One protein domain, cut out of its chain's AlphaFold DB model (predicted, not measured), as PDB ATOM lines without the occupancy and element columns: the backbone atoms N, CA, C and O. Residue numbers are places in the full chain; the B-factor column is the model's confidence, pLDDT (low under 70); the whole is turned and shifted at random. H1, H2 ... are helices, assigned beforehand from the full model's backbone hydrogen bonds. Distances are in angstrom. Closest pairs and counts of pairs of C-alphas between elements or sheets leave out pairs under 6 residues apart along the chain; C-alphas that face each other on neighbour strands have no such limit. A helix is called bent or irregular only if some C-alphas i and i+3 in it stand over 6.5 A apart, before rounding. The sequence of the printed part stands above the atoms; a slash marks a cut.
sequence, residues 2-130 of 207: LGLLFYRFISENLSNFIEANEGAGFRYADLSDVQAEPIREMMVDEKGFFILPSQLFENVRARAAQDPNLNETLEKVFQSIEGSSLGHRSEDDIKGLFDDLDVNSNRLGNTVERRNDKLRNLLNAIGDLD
ATOM      1  N   LEU A   2     164.092 133.492 136.766       73.69
ATOM      2  CA  LEU A   2     162.964 134.042 137.524       73.69
ATOM      3  C   LEU A   2     162.973 135.579 137.653       73.69
ATOM      4  O   LEU A   2     161.985 136.216 137.313       73.69
ATOM      5  N   GLY A   3     164.113 136.185 138.008       81.94
ATOM      6  CA  GLY A   3     164.215 137.648 138.141       81.94
ATOM      7  C   GLY A   3     163.945 138.438 136.852       81.94
ATOM      8  O   GLY A   3     163.349 139.504 136.907       81.94
ATOM      9  N   LEU A   4     164.300 137.907 135.673       87.00
ATOM     10  CA  LEU A   4     164.013 138.579 134.393       87.00
ATOM     11  C   LEU A   4     162.534 138.483 133.997       87.00
ATOM     12  O   LEU A   4     162.016 139.391 133.355       87.00
ATOM     13  N   LEU A   5     161.863 137.391 134.372       84.75
ATOM     14  CA  LEU A   5     160.425 137.246 134.171       84.75
ATOM     15  C   LEU A   5     159.657 138.190 135.101       84.75
ATOM     16  O   LEU A   5     158.750 138.883 134.656       84.75
ATOM     17  N   PHE A   6     160.072 138.264 136.369       85.50
ATOM     18  CA  PHE A   6     159.517 139.224 137.315       85.50
ATOM     19  C   PHE A   6     159.719 140.663 136.829       85.50
ATOM     20  O   PHE A   6     158.769 141.436 136.814       85.50
ATOM     21  N   TYR A   7     160.918 140.996 136.339       91.31
ATOM     22  CA  TYR A   7     161.215 142.293 135.728       91.31
ATOM     23  C   TYR A   7     160.285 142.628 134.548       91.31
ATOM     24  O   TYR A   7     159.787 143.755 134.467       91.31
ATOM     25  N   ARG A   8     160.000 141.662 133.661       90.62
ATOM     26  CA  ARG A   8     158.995 141.834 132.600       90.62
ATOM     27  C   ARG A   8     157.625 142.173 133.188       90.62
ATOM     28  O   ARG A   8     157.033 143.172 132.796       90.62
ATOM     29  N   PHE A   9     157.170 141.388 134.157       86.75
ATOM     30  CA  PHE A   9     155.856 141.558 134.769       86.75
ATOM     31  C   PHE A   9     155.674 142.905 135.456       86.75
ATOM     32  O   PHE A   9     154.686 143.584 135.201       86.75
ATOM     33  N   ILE A  10     156.626 143.339 136.287       88.44
ATOM     34  CA  ILE A  10     156.517 144.648 136.945       88.44
ATOM     35  C   ILE A  10     156.610 145.805 135.944       88.44
ATOM     36  O   ILE A  10     155.984 146.839 136.167       88.44
ATOM     37  N   SER A  11     157.338 145.627 134.833       93.31
ATOM     38  CA  SER A  11     157.391 146.615 133.747       93.31
ATOM     39  C   SER A  11     156.031 146.767 133.073       93.31
ATOM     40  O   SER A  11     155.540 147.886 132.968       93.31
ATOM     41  N   GLU A  12     155.413 145.653 132.666       89.94
ATOM     42  CA  GLU A  12     154.090 145.638 132.027       89.94
ATOM     43  C   GLU A  12     152.988 146.096 132.997       89.94
ATOM     44  O   GLU A  12     152.101 146.865 132.633       89.94
ATOM     45  N   ASN A  13     153.053 145.685 134.269       87.88
ATOM     46  CA  ASN A  13     152.088 146.107 135.282       87.88
ATOM     47  C   ASN A  13     152.110 147.625 135.491       87.88
ATOM     48  O   ASN A  13     151.047 148.244 135.554       87.88
ATOM     49  N   LEU A  14     153.307 148.216 135.582       91.12
ATOM     50  CA  LEU A  14     153.463 149.656 135.750       91.12
ATOM     51  C   LEU A  14     153.017 150.415 134.497       91.12
ATOM     52  O   LEU A  14     152.219 151.343 134.621       91.12
ATOM     53  N   SER A  15     153.496 150.026 133.306       92.62
ATOM     54  CA  SER A  15     153.146 150.716 132.057       92.62
ATOM     55  C   SER A  15     151.643 150.722 131.845       92.62
ATOM     56  O   SER A  15     151.053 151.781 131.650       92.62
ATOM     57  N   ASN A  16     151.001 149.565 131.986       89.12
ATOM     58  CA  ASN A  16     149.580 149.469 131.721       89.12
ATOM     59  C   ASN A  16     148.746 150.194 132.783       89.12
ATOM     60  O   ASN A  16     147.688 150.737 132.471       89.12
ATOM     61  N   PHE A  17     149.207 150.224 134.038       88.38
ATOM     62  CA  PHE A  17     148.547 151.005 135.080       88.38
ATOM     63  C   PHE A  17     148.555 152.501 134.748       88.38
ATOM     64  O   PHE A  17     147.519 153.155 134.856       88.38
ATOM     65  N   ILE A  18     149.693 153.039 134.309       90.62
ATOM     66  CA  ILE A  18     149.799 154.446 133.904       90.62
ATOM     67  C   ILE A  18     148.920 154.703 132.670       90.62
ATOM     68  O   ILE A  18     148.128 155.643 132.653       90.62
ATOM     69  N   GLU A  19     148.996 153.834 131.663       91.50
ATOM     70  CA  GLU A  19     148.231 153.966 130.416       91.50
ATOM     71  C   GLU A  19     146.714 153.903 130.634       91.50
ATOM     72  O   GLU A  19     145.965 154.665 130.018       91.50
ATOM     73  N   ALA A  20     146.247 153.066 131.564       88.25
ATOM     74  CA  ALA A  20     144.838 152.992 131.935       88.25
ATOM     75  C   ALA A  20     144.317 154.288 132.588       88.25
ATOM     76  O   ALA A  20     143.132 154.598 132.444       88.25
ATOM     77  N   ASN A  21     145.177 155.040 133.285       86.81
ATOM     78  CA  ASN A  21     144.810 156.289 133.958       86.81
ATOM     79  C   ASN A  21     144.903 157.529 133.046       86.81
ATOM     80  O   ASN A  21     144.136 158.471 133.232       86.81
ATOM     81  N   GLU A  22     145.791 157.529 132.046       87.25
ATOM     82  CA  GLU A  22     145.941 158.636 131.081       87.25
ATOM     83  C   GLU A  22     144.925 158.560 129.924       87.25
ATOM     84  O   GLU A  22     144.435 159.584 129.438       87.25
ATOM     85  N   GLY A  23     144.553 157.347 129.500       81.56
ATOM     86  CA  GLY A  23     143.511 157.105 128.502       81.56
ATOM     87  C   GLY A  23     144.007 156.556 127.162       81.56
ATOM     88  O   GLY A  23     145.186 156.292 126.933       81.56
ATOM     89  N   ALA A  24     143.060 156.340 126.244       82.50
ATOM     90  CA  ALA A  24     143.308 155.607 125.005       82.50
ATOM     91  C   ALA A  24     144.323 156.310 124.082       82.50
ATOM     92  O   ALA A  24     144.130 157.460 123.688       82.50
ATOM     93  N   GLY A  25     145.356 155.571 123.667       84.06
ATOM     94  CA  GLY A  25     146.383 156.036 122.728       84.06
ATOM     95  C   GLY A  25     147.628 156.636 123.385       84.06
ATOM     96  O   GLY A  25     148.571 156.971 122.671       84.06
ATOM     97  N   PHE A  26     147.653 156.744 124.714       91.94
ATOM     98  CA  PHE A  26     148.872 157.036 125.458       91.94
ATOM     99  C   PHE A  26     149.706 155.757 125.621       91.94
ATOM    100  O   PHE A  26     149.159 154.700 125.924       91.94
ATOM    101  N   ARG A  27     151.024 155.860 125.409       93.75
ATOM    102  CA  ARG A  27     151.997 154.788 125.657       93.75
ATOM    103  C   ARG A  27     153.077 155.306 126.587       93.75
ATOM    104  O   ARG A  27     153.821 156.217 126.222       93.75
ATOM    105  N   TYR A  28     153.191 154.714 127.770       94.88
ATOM    106  CA  TYR A  28     154.165 155.154 128.770       94.88
ATOM    107  C   TYR A  28     155.604 154.957 128.277       94.88
ATOM    108  O   TYR A  28     156.472 155.797 128.507       94.88
ATOM    109  N   ALA A  29     155.848 153.880 127.533       95.50
ATOM    110  CA  ALA A  29     157.173 153.543 127.033       95.50
ATOM    111  C   ALA A  29     157.730 154.492 125.965       95.50
ATOM    112  O   ALA A  29     158.941 154.497 125.746       95.50
ATOM    113  N   ASP A  30     156.872 155.297 125.332       95.62
ATOM    114  CA  ASP A  30     157.279 156.284 124.327       95.62
ATOM    115  C   ASP A  30     157.729 157.613 124.963       95.62
ATOM    116  O   ASP A  30     158.271 158.486 124.279       95.62
ATOM    117  N   LEU A  31     157.512 157.790 126.272       94.75
ATOM    118  CA  LEU A  31     157.963 158.976 126.990       94.75
ATOM    119  C   LEU A  31     159.477 158.986 127.197       94.75
ATOM    120  O   LEU A  31     160.137 157.957 127.318       94.75
ATOM    121  N   SER A  32     160.033 160.191 127.318       96.69
ATOM    122  CA  SER A  32     161.381 160.347 127.862       96.69
ATOM    123  C   SER A  32     161.384 160.216 129.385       96.69
ATOM    124  O   SER A  32     160.431 160.610 130.058       96.69
ATOM    125  N   ASP A  33     162.506 159.762 129.943       96.81
ATOM    126  CA  ASP A  33     162.699 159.651 131.396       96.81
ATOM    127  C   ASP A  33     162.418 160.972 132.129       96.81
ATOM    128  O   ASP A  33     161.819 160.980 133.197       96.81
ATOM    129  N   VAL A  34     162.762 162.109 131.514       95.88
ATOM    130  CA  VAL A  34     162.512 163.448 132.074       95.88
ATOM    131  C   VAL A  34     161.016 163.752 132.193       95.88
ATOM    132  O   VAL A  34     160.600 164.427 133.129       95.88
ATOM    133  N   GLN A  35     160.206 163.273 131.249       93.44
ATOM    134  CA  GLN A  35     158.753 163.456 131.285       93.44
ATOM    135  C   GLN A  35     158.075 162.522 132.289       93.44
ATOM    136  O   GLN A  35     157.022 162.877 132.806       93.44
ATOM    137  N   ALA A  36     158.669 161.358 132.556       93.88
ATOM    138  CA  ALA A  36     158.161 160.387 133.518       93.88
ATOM    139  C   ALA A  36     158.577 160.699 134.967       93.88
ATOM    140  O   ALA A  36     157.864 160.355 135.902       93.88
ATOM    141  N   GLU A  37     159.698 161.389 135.180       94.50
ATOM    142  CA  GLU A  37     160.204 161.705 136.521       94.50
ATOM    143  C   GLU A  37     159.172 162.364 137.471       94.50
ATOM    144  O   GLU A  37     159.123 161.973 138.639       94.50
ATOM    145  N   PRO A  38     158.297 163.296 137.028       94.75
ATOM    146  CA  PRO A  38     157.316 163.935 137.906       94.75
ATOM    147  C   PRO A  38     156.295 162.988 138.550       94.75
ATOM    148  O   PRO A  38     155.740 163.336 139.589       94.75
ATOM    149  N   ILE A  39     156.030 161.818 137.955       92.25
ATOM    150  CA  ILE A  39     155.069 160.845 138.501       92.25
ATOM    151  C   ILE A  39     155.722 159.818 139.438       92.25
ATOM    152  O   ILE A  39     155.002 159.020 140.035       92.25
ATOM    153  N   ARG A  40     157.055 159.844 139.613       93.69
ATOM    154  CA  ARG A  40     157.804 158.869 140.425       93.69
ATOM    155  C   ARG A  40     157.219 158.716 141.828       93.69
ATOM    156  O   ARG A  40     156.836 157.615 142.193       93.69
ATOM    157  N   GLU A  41     157.122 159.810 142.582       91.81
ATOM    158  CA  GLU A  41     156.642 159.803 143.977       91.81
ATOM    159  C   GLU A  41     155.248 159.172 144.100       91.81
ATOM    160  O   GLU A  41     155.024 158.287 144.921       91.81
ATOM    161  N   MET A  42     154.327 159.560 143.213       90.44
ATOM    162  CA  MET A  42     152.969 159.014 143.178       90.44
ATOM    163  C   MET A  42     152.976 157.505 142.903       90.44
ATOM    164  O   MET A  42     152.275 156.750 143.571       90.44
ATOM    165  N   MET A  43     153.779 157.059 141.935       91.19
ATOM    166  CA  MET A  43     153.857 155.646 141.573       91.19
ATOM    167  C   MET A  43     154.526 154.804 142.658       91.19
ATOM    168  O   MET A  43     154.091 153.681 142.897       91.19
ATOM    169  N   VAL A  44     155.539 155.326 143.353       92.19
ATOM    170  CA  VAL A  44     156.152 154.605 144.477       92.19
ATOM    171  C   VAL A  44     155.155 154.466 145.628       92.19
ATOM    172  O   VAL A  44     155.061 153.391 146.211       92.19
ATOM    173  N   ASP A  45     154.350 155.488 145.918       87.69
ATOM    174  CA  ASP A  45     153.325 155.392 146.961       87.69
ATOM    175  C   ASP A  45     152.183 154.425 146.600       87.69
ATOM    176  O   ASP A  45     151.642 153.750 147.479       87.69
ATOM    177  N   GLU A  46     151.825 154.327 145.318       86.56
ATOM    178  CA  GLU A  46     150.709 153.497 144.853       86.56
ATOM    179  C   GLU A  46     151.106 152.050 144.511       86.56
ATOM    180  O   GLU A  46     150.365 151.110 144.810       86.56
ATOM    181  N   LYS A  47     152.275 151.845 143.899       85.75
ATOM    182  CA  LYS A  47     152.775 150.536 143.436       85.75
ATOM    183  C   LYS A  47     153.954 150.007 144.236       85.75
ATOM    184  O   LYS A  47     154.268 148.823 144.143       85.75
ATOM    185  N   GLY A  48     154.599 150.852 145.030       87.19
ATOM    186  CA  GLY A  48     155.751 150.484 145.844       87.19
ATOM    187  C   GLY A  48     157.099 150.582 145.129       87.19
ATOM    188  O   GLY A  48     158.123 150.421 145.787       87.19
ATOM    189  N   PHE A  49     157.123 150.845 143.822       92.62
ATOM    190  CA  PHE A  49     158.332 150.969 143.007       92.62
ATOM    191  C   PHE A  49     158.069 151.867 141.791       92.62
ATOM    192  O   PHE A  49     156.922 152.163 141.454       92.62
ATOM    193  N   PHE A  50     159.134 152.264 141.099       95.25
ATOM    194  CA  PHE A  50     159.051 153.031 139.863       95.25
ATOM    195  C   PHE A  50     160.100 152.584 138.844       95.25
ATOM    196  O   PHE A  50     161.248 152.302 139.187       95.25
ATOM    197  N   ILE A  51     159.694 152.551 137.573       96.81
ATOM    198  CA  ILE A  51     160.536 152.169 136.439       96.81
ATOM    199  C   ILE A  51     160.443 153.278 135.397       96.81
ATOM    200  O   ILE A  51     159.349 153.647 134.962       96.81
ATOM    201  N   LEU A  52     161.593 153.813 134.995       97.69
ATOM    202  CA  LEU A  52     161.652 154.814 133.932       97.69
ATOM    203  C   LEU A  52     161.300 154.191 132.573       97.69
ATOM    204  O   LEU A  52     161.595 153.012 132.365       97.69
ATOM    205  N   PRO A  53     160.771 154.964 131.608       97.50
ATOM    206  CA  PRO A  53     160.522 154.481 130.253       97.50
ATOM    207  C   PRO A  53     161.746 153.798 129.637       97.50
ATOM    208  O   PRO A  53     161.644 152.677 129.136       97.50
ATOM    209  N   SER A  54     162.942 154.387 129.752       96.94
ATOM    210  CA  SER A  54     164.176 153.772 129.244       96.94
ATOM    211  C   SER A  54     164.566 152.472 129.965       96.94
ATOM    212  O   SER A  54     165.408 151.721 129.472       96.94
ATOM    213  N   GLN A  55     163.988 152.199 131.129       97.38
ATOM    214  CA  GLN A  55     164.244 151.027 131.959       97.38
ATOM    215  C   GLN A  55     163.119 149.992 131.871       97.38
ATOM    216  O   GLN A  55     163.189 148.996 132.577       97.38
ATOM    217  N   LEU A  56     162.092 150.198 131.040       97.25
ATOM    218  CA  LEU A  56     161.046 149.200 130.822       97.25
ATOM    219  C   LEU A  56     161.598 147.989 130.073       97.25
ATOM    220  O   LEU A  56     162.436 148.122 129.172       97.25
ATOM    221  N   PHE A  57     161.065 146.806 130.388       95.81
ATOM    222  CA  PHE A  57     161.453 145.557 129.736       95.81
ATOM    223  C   PHE A  57     161.422 145.648 128.205       95.81
ATOM    224  O   PHE A  57     162.401 145.257 127.564       95.81
ATOM    225  N   GLU A  58     160.356 146.199 127.614       95.25
ATOM    226  CA  GLU A  58     160.244 146.304 126.153       95.25
ATOM    227  C   GLU A  58     161.333 147.194 125.538       95.25
ATOM    228  O   GLU A  58     161.972 146.803 124.559       95.25
ATOM    229  N   ASN A  59     161.641 148.327 126.173       96.75
ATOM    230  CA  ASN A  59     162.648 149.273 125.700       96.75
ATOM    231  C   ASN A  59     164.073 148.734 125.873       96.75
ATOM    232  O   ASN A  59     164.914 148.883 124.981       96.75
ATOM    233  N   VAL A  60     164.351 148.050 126.988       96.94
ATOM    234  CA  VAL A  60     165.631 147.359 127.201       96.94
ATOM    235  C   VAL A  60     165.803 146.223 126.195       96.94
ATOM    236  O   VAL A  60     166.871 146.100 125.592       96.94
ATOM    237  N   ARG A  61     164.759 145.422 125.952       96.00
ATOM    238  CA  ARG A  61     164.775 144.344 124.955       96.00
ATOM    239  C   ARG A  61     165.014 144.887 123.544       96.00
ATOM    240  O   ARG A  61     165.858 144.344 122.834       96.00
ATOM    241  N   ALA A  62     164.331 145.964 123.153       95.38
ATOM    242  CA  ALA A  62     164.465 146.570 121.829       95.38
ATOM    243  C   ALA A  62     165.900 147.045 121.539       95.38
ATOM    244  O   ALA A  62     166.415 146.841 120.437       95.38
ATOM    245  N   ARG A  63     166.586 147.620 122.537       94.75
ATOM    246  CA  ARG A  63     167.976 148.087 122.390       94.75
ATOM    247  C   ARG A  63     169.039 147.021 122.667       94.75
ATOM    248  O   ARG A  63     170.196 147.229 122.311       94.75
ATOM    249  N   ALA A  64     168.678 145.874 123.249       93.31
ATOM    250  CA  ALA A  64     169.622 144.844 123.700       93.31
ATOM    251  C   ALA A  64     170.559 144.322 122.597       93.31
ATOM    252  O   ALA A  64     171.678 143.902 122.879       93.31
ATOM    253  N   ALA A  65     170.126 144.337 121.333       90.50
ATOM    254  CA  ALA A  65     170.962 143.928 120.203       90.50
ATOM    255  C   ALA A  65     172.106 144.912 119.896       90.50
ATOM    256  O   ALA A  65     173.108 144.512 119.311       90.50
ATOM    257  N   GLN A  66     171.946 146.180 120.273       92.19
ATOM    258  CA  GLN A  66     172.886 147.266 119.989       92.19
ATOM    259  C   GLN A  66     173.694 147.678 121.226       92.19
ATOM    260  O   GLN A  66     174.575 148.525 121.113       92.19
ATOM    261  N   ASP A  67     173.405 147.093 122.389       92.12
ATOM    262  CA  ASP A  67     174.056 147.415 123.654       92.12
ATOM    263  C   ASP A  67     175.238 146.462 123.927       92.12
ATOM    264  O   ASP A  67     175.027 145.314 124.338       92.12
ATOM    265  N   PRO A  68     176.496 146.901 123.716       90.12
ATOM    266  CA  PRO A  68     177.667 146.071 123.979       90.12
ATOM    267  C   PRO A  68     177.893 145.811 125.474       90.12
ATOM    268  O   PRO A  68     178.665 144.908 125.789       90.12
ATOM    269  N   ASN A  69     177.228 146.555 126.368       91.69
ATOM    270  CA  ASN A  69     177.359 146.480 127.825       91.69
ATOM    271  C   ASN A  69     176.008 146.164 128.495       91.69
ATOM    272  O   ASN A  69     175.714 146.650 129.587       91.69
ATOM    273  N   LEU A  70     175.186 145.331 127.846       93.00
ATOM    274  CA  LEU A  70     173.847 144.959 128.313       93.00
ATOM    275  C   LEU A  70     173.816 144.478 129.775       93.00
ATOM    276  O   LEU A  70     172.868 144.778 130.497       93.00
ATOM    277  N   ASN A  71     174.842 143.750 130.222       91.19
ATOM    278  CA  ASN A  71     175.015 143.353 131.618       91.19
ATOM    279  C   ASN A  71     175.006 144.559 132.574       91.19
ATOM    280  O   ASN A  71     174.240 144.557 133.532       91.19
ATOM    281  N   GLU A  72     175.786 145.605 132.294       92.25
ATOM    282  CA  GLU A  72     175.832 146.817 133.125       92.25
ATOM    283  C   GLU A  72     174.525 147.609 133.044       92.25
ATOM    284  O   GLU A  72     174.083 148.200 134.029       92.25
ATOM    285  N   THR A  73     173.898 147.636 131.865       94.19
ATOM    286  CA  THR A  73     172.592 148.273 131.676       94.19
ATOM    287  C   THR A  73     171.531 147.608 132.548       94.19
ATOM    288  O   THR A  73     170.796 148.308 133.240       94.19
ATOM    289  N   LEU A  74     171.462 146.274 132.556       94.12
ATOM    290  CA  LEU A  74     170.522 145.525 133.394       94.12
ATOM    291  C   LEU A  74     170.820 145.701 134.886       94.12
ATOM    292  O   LEU A  74     169.894 145.919 135.659       94.12
ATOM    293  N   GLU A  75     172.093 145.681 135.282       92.75
ATOM    294  CA  GLU A  75     172.500 145.933 136.669       92.75
ATOM    295  C   GLU A  75     172.009 147.303 137.161       92.75
ATOM    296  O   GLU A  75     171.395 147.402 138.222       92.75
ATOM    297  N   LYS A  76     172.189 148.354 136.350       94.62
ATOM    298  CA  LYS A  76     171.689 149.704 136.657       94.62
ATOM    299  C   LYS A  76     170.167 149.772 136.707       94.62
ATOM    300  O   LYS A  76     169.630 150.502 137.535       94.62
ATOM    301  N   VAL A  77     169.474 149.044 135.830       95.69
ATOM    302  CA  VAL A  77     168.009 148.958 135.859       95.69
ATOM    303  C   VAL A  77     167.556 148.354 137.185       95.69
ATOM    304  O   VAL A  77     166.772 148.987 137.882       95.69
ATOM    305  N   PHE A  78     168.094 147.201 137.589       93.50
ATOM    306  CA  PHE A  78     167.698 146.554 138.845       93.50
ATOM    307  C   PHE A  78     168.000 147.428 140.064       93.50
ATOM    308  O   PHE A  78     167.118 147.643 140.888       93.50
ATOM    309  N   GLN A  79     169.186 148.042 140.117       92.69
ATOM    310  CA  GLN A  79     169.532 149.000 141.172       92.69
ATOM    311  C   GLN A  79     168.604 150.221 141.195       92.69
ATOM    312  O   GLN A  79     168.283 150.725 142.265       92.69
ATOM    313  N   SER A  80     168.161 150.712 140.033       94.50
ATOM    314  CA  SER A  80     167.222 151.836 139.941       94.50
ATOM    315  C   SER A  80     165.829 151.463 140.447       94.50
ATOM    316  O   SER A  80     165.195 152.266 141.127       94.50
ATOM    317  N   ILE A  81     165.363 150.248 140.147       93.06
ATOM    318  CA  ILE A  81     164.069 149.743 140.619       93.06
ATOM    319  C   ILE A  81     164.103 149.571 142.138       93.06
ATOM    320  O   ILE A  81     163.227 150.093 142.822       93.06
ATOM    321  N   GLU A  82     165.135 148.928 142.684       90.12
ATOM    322  CA  GLU A  82     165.301 148.797 144.139       90.12
ATOM    323  C   GLU A  82     165.511 150.150 144.824       90.12
ATOM    324  O   GLU A  82     164.961 150.410 145.888       90.12
ATOM    325  N   GLY A  83     166.255 151.049 144.181       91.75
ATOM    326  CA  GLY A  83     166.486 152.404 144.666       91.75
ATOM    327  C   GLY A  83     165.236 153.286 144.657       91.75
ATOM    328  O   GLY A  83     165.184 154.262 145.400       91.75
ATOM    329  N   SER A  84     164.230 152.959 143.838       91.69
ATOM    330  CA  SER A  84     163.010 153.762 143.713       91.69
ATOM    331  C   SER A  84     162.137 153.742 144.966       91.69
ATOM    332  O   SER A  84     161.409 154.699 145.194       91.69
ATOM    333  N   SER A  85     162.226 152.690 145.783       88.25
ATOM    334  CA  SER A  85     161.427 152.527 147.000       88.25
ATOM    335  C   SER A  85     162.137 153.003 148.271       88.25
ATOM    336  O   SER A  85     161.546 152.951 149.350       88.25
ATOM    337  N   LEU A  86     163.388 153.474 148.169       87.81
ATOM    338  CA  LEU A  86     164.183 153.920 149.318       87.81
ATOM    339  C   LEU A  86     163.481 155.055 150.070       87.81
ATOM    340  O   LEU A  86     163.196 156.107 149.503       87.81
ATOM    341  N   GLY A  87     163.243 154.860 151.368       82.69
ATOM    342  CA  GLY A  87     162.539 155.827 152.210       82.69
ATOM    343  C   GLY A  87     161.009 155.763 152.136       82.69
ATOM    344  O   GLY A  87     160.353 156.490 152.886       82.69
ATOM    345  N   HIS A  88     160.432 154.883 151.310       85.88
ATOM    346  CA  HIS A  88     158.989 154.633 151.252       85.88
ATOM    347  C   HIS A  88     158.596 153.390 152.058       85.88
ATOM    348  O   HIS A  88     159.417 152.572 152.471       85.88
ATOM    349  N   ARG A  89     157.288 153.219 152.277       82.38
ATOM    350  CA  ARG A  89     156.730 152.076 153.028       82.38
ATOM    351  C   ARG A  89     157.003 150.719 152.368       82.38
ATOM    352  O   ARG A  89     156.897 149.705 153.050       82.38
ATOM    353  N   SER A  90     157.298 150.719 151.072       81.31
ATOM    354  CA  SER A  90     157.594 149.547 150.251       81.31
ATOM    355  C   SER A  90     159.081 149.185 150.199       81.31
ATOM    356  O   SER A  90     159.420 148.207 149.536       81.31
ATOM    357  N   GLU A  91     159.972 149.935 150.867       83.69
ATOM    358  CA  GLU A  91     161.422 149.683 150.825       83.69
ATOM    359  C   GLU A  91     161.745 148.215 151.137       83.69
ATOM    360  O   GLU A  91     162.401 147.542 150.344       83.69
ATOM    361  N   ASP A  92     161.209 147.695 152.243       80.00
ATOM    362  CA  ASP A  92     161.458 146.325 152.708       80.00
ATOM    363  C   ASP A  92     160.909 145.237 151.760       80.00
ATOM    364  O   ASP A  92     161.334 144.088 151.851       80.00
ATOM    365  N   ASP A  93     159.987 145.578 150.853       73.69
ATOM    366  CA  ASP A  93     159.386 144.627 149.908       73.69
ATOM    367  C   ASP A  93     160.181 144.483 148.610       73.69
ATOM    368  O   ASP A  93     160.099 143.453 147.942       73.69
ATOM    369  N   ILE A  94     160.900 145.538 148.225       80.00
ATOM    370  CA  ILE A  94     161.624 145.613 146.949       80.00
ATOM    371  C   ILE A  94     163.127 145.421 147.162       80.00
ATOM    372  O   ILE A  94     163.834 144.958 146.269       80.00
ATOM    373  N   LYS A  95     163.641 145.756 148.345       80.56
ATOM    374  CA  LYS A  95     165.061 145.629 148.668       80.56
ATOM    375  C   LYS A  95     165.542 144.181 148.550       80.56
ATOM    376  O   LYS A  95     165.011 143.289 149.208       80.56
ATOM    377  N   GLY A  96     166.592 143.976 147.754       78.44
ATOM    378  CA  GLY A  96     167.201 142.664 147.530       78.44
ATOM    379  C   GLY A  96     166.379 141.727 146.644       78.44
ATOM    380  O   GLY A  96     166.684 140.539 146.539       78.44
ATOM    381  N   LEU A  97     165.343 142.243 145.979       81.50
ATOM    382  CA  LEU A  97     164.514 141.492 145.041       81.50
ATOM    383  C   LEU A  97     165.330 140.912 143.873       81.50
ATOM    384  O   LEU A  97     164.998 139.839 143.362       81.50
ATOM    385  N   PHE A  98     166.397 141.598 143.451       85.00
ATOM    386  CA  PHE A  98     167.261 141.173 142.353       85.00
ATOM    387  C   PHE A  98     168.667 140.736 142.803       85.00
ATOM    388  O   PHE A  98     169.498 140.458 141.937       85.00
ATOM    389  N   ASP A  99     168.931 140.585 144.109       80.62
ATOM    390  CA  ASP A  99     170.254 140.216 144.656       80.62
ATOM    391  C   ASP A  99     170.795 138.893 144.083       80.62
ATOM    392  O   ASP A  99     171.993 138.740 143.834       80.62
ATOM    393  N   ASP A 100     169.908 137.932 143.817       75.81
ATOM    394  CA  ASP A 100     170.276 136.627 143.257       75.81
ATOM    395  C   ASP A 100     170.534 136.662 141.733       75.81
ATOM    396  O   ASP A 100     170.970 135.665 141.138       75.81
ATOM    397  N   LEU A 101     170.262 137.787 141.058       80.88
ATOM    398  CA  LEU A 101     170.424 137.939 139.612       80.88
ATOM    399  C   LEU A 101     171.803 138.509 139.251       80.88
ATOM    400  O   LEU A 101     171.955 139.661 138.857       80.88
ATOM    401  N   ASP A 102     172.819 137.648 139.288       82.12
ATOM    402  CA  ASP A 102     174.174 138.014 138.861       82.12
ATOM    403  C   ASP A 102     174.312 138.038 137.321       82.12
ATOM    404  O   ASP A 102     174.623 137.030 136.671       82.12
ATOM    405  N   VAL A 103     174.107 139.219 136.727       82.56
ATOM    406  CA  VAL A 103     174.305 139.493 135.286       82.56
ATOM    407  C   VAL A 103     175.775 139.454 134.846       82.56
ATOM    408  O   VAL A 103     176.065 139.380 133.650       82.56
ATOM    409  N   ASN A 104     176.710 139.427 135.797       82.00
ATOM    410  CA  ASN A 104     178.147 139.318 135.561       82.00
ATOM    411  C   ASN A 104     178.682 137.890 135.785       82.00
ATOM    412  O   ASN A 104     179.884 137.644 135.620       82.00
ATOM    413  N   SER A 105     177.802 136.930 136.080       82.00
ATOM    414  CA  SER A 105     178.179 135.564 136.427       82.00
ATOM    415  C   SER A 105     178.973 134.858 135.328       82.00
ATOM    416  O   SER A 105     178.595 134.837 134.153       82.00
ATOM    417  N   ASN A 106     180.011 134.117 135.721       77.12
ATOM    418  CA  ASN A 106     180.748 133.234 134.807       77.12
ATOM    419  C   ASN A 106     179.868 132.114 134.212       77.12
ATOM    420  O   ASN A 106     180.210 131.542 133.180       77.12
ATOM    421  N   ARG A 107     178.696 131.831 134.806       77.62
ATOM    422  CA  ARG A 107     177.686 130.910 134.245       77.62
ATOM    423  C   ARG A 107     176.996 131.467 132.991       77.62
ATOM    424  O   ARG A 107     176.416 130.705 132.203       77.62
ATOM    425  N   LEU A 108     177.037 132.786 132.801       75.00
ATOM    426  CA  LEU A 108     176.528 133.452 131.604       75.00
ATOM    427  C   LEU A 108     177.556 133.434 130.466       75.00
ATOM    428  O   LEU A 108     177.180 133.354 129.301       75.00
ATOM    429  N   GLY A 109     178.842 133.409 130.807       79.12
ATOM    430  CA  GLY A 109     179.944 133.303 129.864       79.12
ATOM    431  C   GLY A 109     181.246 133.836 130.454       79.12
ATOM    432  O   GLY A 109     181.248 134.667 131.361       79.12
ATOM    433  N   ASN A 110     182.369 133.376 129.906       81.81
ATOM    434  CA  ASN A 110     183.700 133.784 130.366       81.81
ATOM    435  C   ASN A 110     184.154 135.142 129.795       81.81
ATOM    436  O   ASN A 110     185.177 135.663 130.225       81.81
ATOM    437  N   THR A 111     183.427 135.704 128.825       86.25
ATOM    438  CA  THR A 111     183.700 137.017 128.217       86.25
ATOM    439  C   THR A 111     182.444 137.881 128.259       86.25
ATOM    440  O   THR A 111     181.337 137.342 128.224       86.25
ATOM    441  N   VAL A 112     182.610 139.206 128.311       85.56
ATOM    442  CA  VAL A 112     181.497 140.177 128.329       85.56
ATOM    443  C   VAL A 112     180.567 139.966 127.131       85.56
ATOM    444  O   VAL A 112     179.363 139.827 127.307       85.56
ATOM    445  N   GLU A 113     181.135 139.789 125.938       87.69
ATOM    446  CA  GLU A 113     180.390 139.506 124.703       87.69
ATOM    447  C   GLU A 113     179.492 138.268 124.835       87.69
ATOM    448  O   GLU A 113     178.295 138.333 124.570       87.69
ATOM    449  N   ARG A 114     180.032 137.143 125.330       86.81
ATOM    450  CA  ARG A 114     179.254 135.905 125.505       86.81
ATOM    451  C   ARG A 114     178.164 136.040 126.562       86.81
ATOM    452  O   ARG A 114     177.096 135.448 126.400       86.81
ATOM    453  N   ARG A 115     178.427 136.788 127.639       88.31
ATOM    454  CA  ARG A 115     177.409 137.081 128.659       88.31
ATOM    455  C   ARG A 115     176.274 137.891 128.045       88.31
ATOM    456  O   ARG A 115     175.121 137.495 128.189       88.31
ATOM    457  N   ASN A 116     176.601 138.946 127.303       90.62
ATOM    458  CA  ASN A 116     175.621 139.828 126.672       90.62
ATOM    459  C   ASN A 116     174.820 139.112 125.582       90.62
ATOM    460  O   ASN A 116     173.603 139.263 125.533       90.62
ATOM    461  N   ASP A 117     175.447 138.228 124.804       91.31
ATOM    462  CA  ASP A 117     174.735 137.349 123.871       91.31
ATOM    463  C   ASP A 117     173.708 136.461 124.586       91.31
ATOM    464  O   ASP A 117     172.573 136.313 124.127       91.31
ATOM    465  N   LYS A 118     174.078 135.880 125.731       90.12
ATOM    466  CA  LYS A 118     173.176 135.021 126.503       90.12
ATOM    467  C   LYS A 118     172.062 135.814 127.183       90.12
ATOM    468  O   LYS A 118     170.921 135.364 127.161       90.12
ATOM    469  N   LEU A 119     172.366 136.986 127.739       91.44
ATOM    470  CA  LEU A 119     171.376 137.904 128.311       91.44
ATOM    471  C   LEU A 119     170.373 138.366 127.250       91.44
ATOM    472  O   LEU A 119     169.171 138.306 127.489       91.44
ATOM    473  N   ARG A 120     170.841 138.720 126.048       93.44
ATOM    474  CA  ARG A 120     169.980 139.060 124.908       93.44
ATOM    475  C   ARG A 120     169.056 137.902 124.532       93.44
ATOM    476  O   ARG A 120     167.860 138.108 124.348       93.44
ATOM    477  N   ASN A 121     169.586 136.681 124.459       91.75
ATOM    478  CA  ASN A 121     168.771 135.497 124.177       91.75
ATOM    479  C   ASN A 121     167.722 135.248 125.270       91.75
ATOM    480  O   ASN A 121     166.599 134.876 124.949       91.75
ATOM    481  N   LEU A 122     168.063 135.479 126.543       90.50
ATOM    482  CA  LEU A 122     167.121 135.363 127.659       90.50
ATOM    483  C   LEU A 122     166.023 136.430 127.602       90.50
ATOM    484  O   LEU A 122     164.860 136.082 127.768       90.50
ATOM    485  N   LEU A 123     166.368 137.695 127.338       92.88
ATOM    486  CA  LEU A 123     165.388 138.775 127.173       92.88
ATOM    487  C   LEU A 123     164.418 138.482 126.026       92.88
ATOM    488  O   LEU A 123     163.218 138.680 126.176       92.88
ATOM    489  N   ASN A 124     164.920 137.965 124.902       93.50
ATOM    490  CA  ASN A 124     164.066 137.576 123.783       93.50
ATOM    491  C   ASN A 124     163.172 136.390 124.134       93.50
ATOM    492  O   ASN A 124     161.964 136.502 123.985       93.50
ATOM    493  N   ALA A 125     163.737 135.310 124.679       90.00
ATOM    494  CA  ALA A 125     162.961 134.136 125.066       90.00
ATOM    495  C   ALA A 125     161.859 134.480 126.077       90.00
ATOM    496  O   ALA A 125     160.747 133.985 125.955       90.00
ATOM    497  N   ILE A 126     162.157 135.341 127.056       88.12
ATOM    498  CA  ILE A 126     161.172 135.801 128.040       88.12
ATOM    499  C   ILE A 126     160.145 136.716 127.393       88.12
ATOM    500  O   ILE A 126     158.973 136.590 127.711       88.12
ATOM    501  N   GLY A 127     160.554 137.620 126.505       87.31
ATOM    502  CA  GLY A 127     159.640 138.526 125.817       87.31
ATOM    503  C   GLY A 127     158.752 137.850 124.769       87.31
ATOM    504  O   GLY A 127     157.741 138.427 124.392       87.31
ATOM    505  N   ASP A 128     159.118 136.659 124.297       88.12
ATOM    506  CA  ASP A 128     158.315 135.847 123.371       88.12
ATOM    507  C   ASP A 128     157.306 134.939 124.095       88.12
ATOM    508  O   ASP A 128     156.485 134.298 123.441       88.12
ATOM    509  N   LEU A 129     157.351 134.864 125.433       82.31
ATOM    510  CA  LEU A 129     156.325 134.160 126.202       82.31
ATOM    511  C   LEU A 129     154.988 134.889 126.046       82.31
ATOM    512  O   LEU A 129     154.900 136.096 126.282       82.31
ATOM    513  N   ASP A 130     153.946 134.153 125.691       71.88
ATOM    514  CA  ASP A 130     152.587 134.672 125.743       71.88
ATOM    515  C   ASP A 130     152.148 134.703 127.212       71.88
ATOM    516  O   ASP A 130     151.955 133.654 127.822       71.88
TER     517      ASP A 130
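AT A GLANCE: This is residues 2 to 130 of the 207 residues of the protein "Site-specific DNA-methyltransferase (adenine-specific)" of Brevibacterium ravenspurgense (UniProt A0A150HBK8). A compact cluster of crossed helices: H6 spans from the first residues of H4 to the first part of H1, meeting H4 near its own beginning and making a corner with H1 at its own end, and short H3 packs on H1 and H6. H2 sits near the later parts of H1 and H4, while a long unnamed stretch, residues 95 to 111, leads from H5 back to H6. The 129 printed residues hold six named helices, H1 to H6 in chain order, and no named strand: all helix. The whole is compact, with a radius of gyration of the C-alphas of 14.8 A and spans of 43 by 34 by 28 A.

IN THESE COORDINATES: H1, residues 2 to 22, is the longest at 30.6 A, beginning at C-alpha 2 (162.964, 134.042, 137.524). H2 is residues 33 to 47, 18.1 A, and irregular: C-alphas 38 and 41 are 7.4 A apart. H3 is residues 57 to 63, H4 residues 70 to 84, 20.8 A, and H5 residues 91 to 94. H6, residues 112 to 127, 22.1 A, ends at C-alpha 127 (159.640, 138.526, 125.817).

HOW THE PARTS SIT: H1 touches H3 with residues 7 to 12 alone, about perpendicular at 77 degrees; the closest C-alphas, Arg 8 and Phe 57, are 5.3 A apart. H1 touches H6 with residues 4 to 8 alone, at a steep tilt of 54 degrees; the closest C-alphas, Leu 5 and Ile 126, are 6.3 A apart. H6 touches H3, closest C-alphas Arg 61 and Leu 123, 6.0 A. H6 touches residues 70 to 71 of H4 at a steep 60 degrees, closest C-alphas Leu 70 and Asn 116, 5.7 A. The helix packing is mostly crossed, with no touching pair that has a tilt at a shallow one. H4 and H5 only just touch, with 3 pairs of C-alphas within 8 A, the closest Glu 82 and Ile 94, 5.6 A. H2 is close to but not clearly touching H4, closest C-alphas Val 44 and Ser 84, 7.0 A. Every O i to N i+4 pair is within hydrogen-bond range in H1, H3, H4 and H6, and 6 of 11 in H2; H5 is too short for one.

THE WHOLE: The C-alphas farthest apart, Gly 23 and Asn 110, are 46.5 A apart. Residues 20 to 25, of which 20 to 22 belong to H1, stand free. The link from H5 to H6 is long; the printed part has no cut, and no printed residue is under 70 in pLDDT.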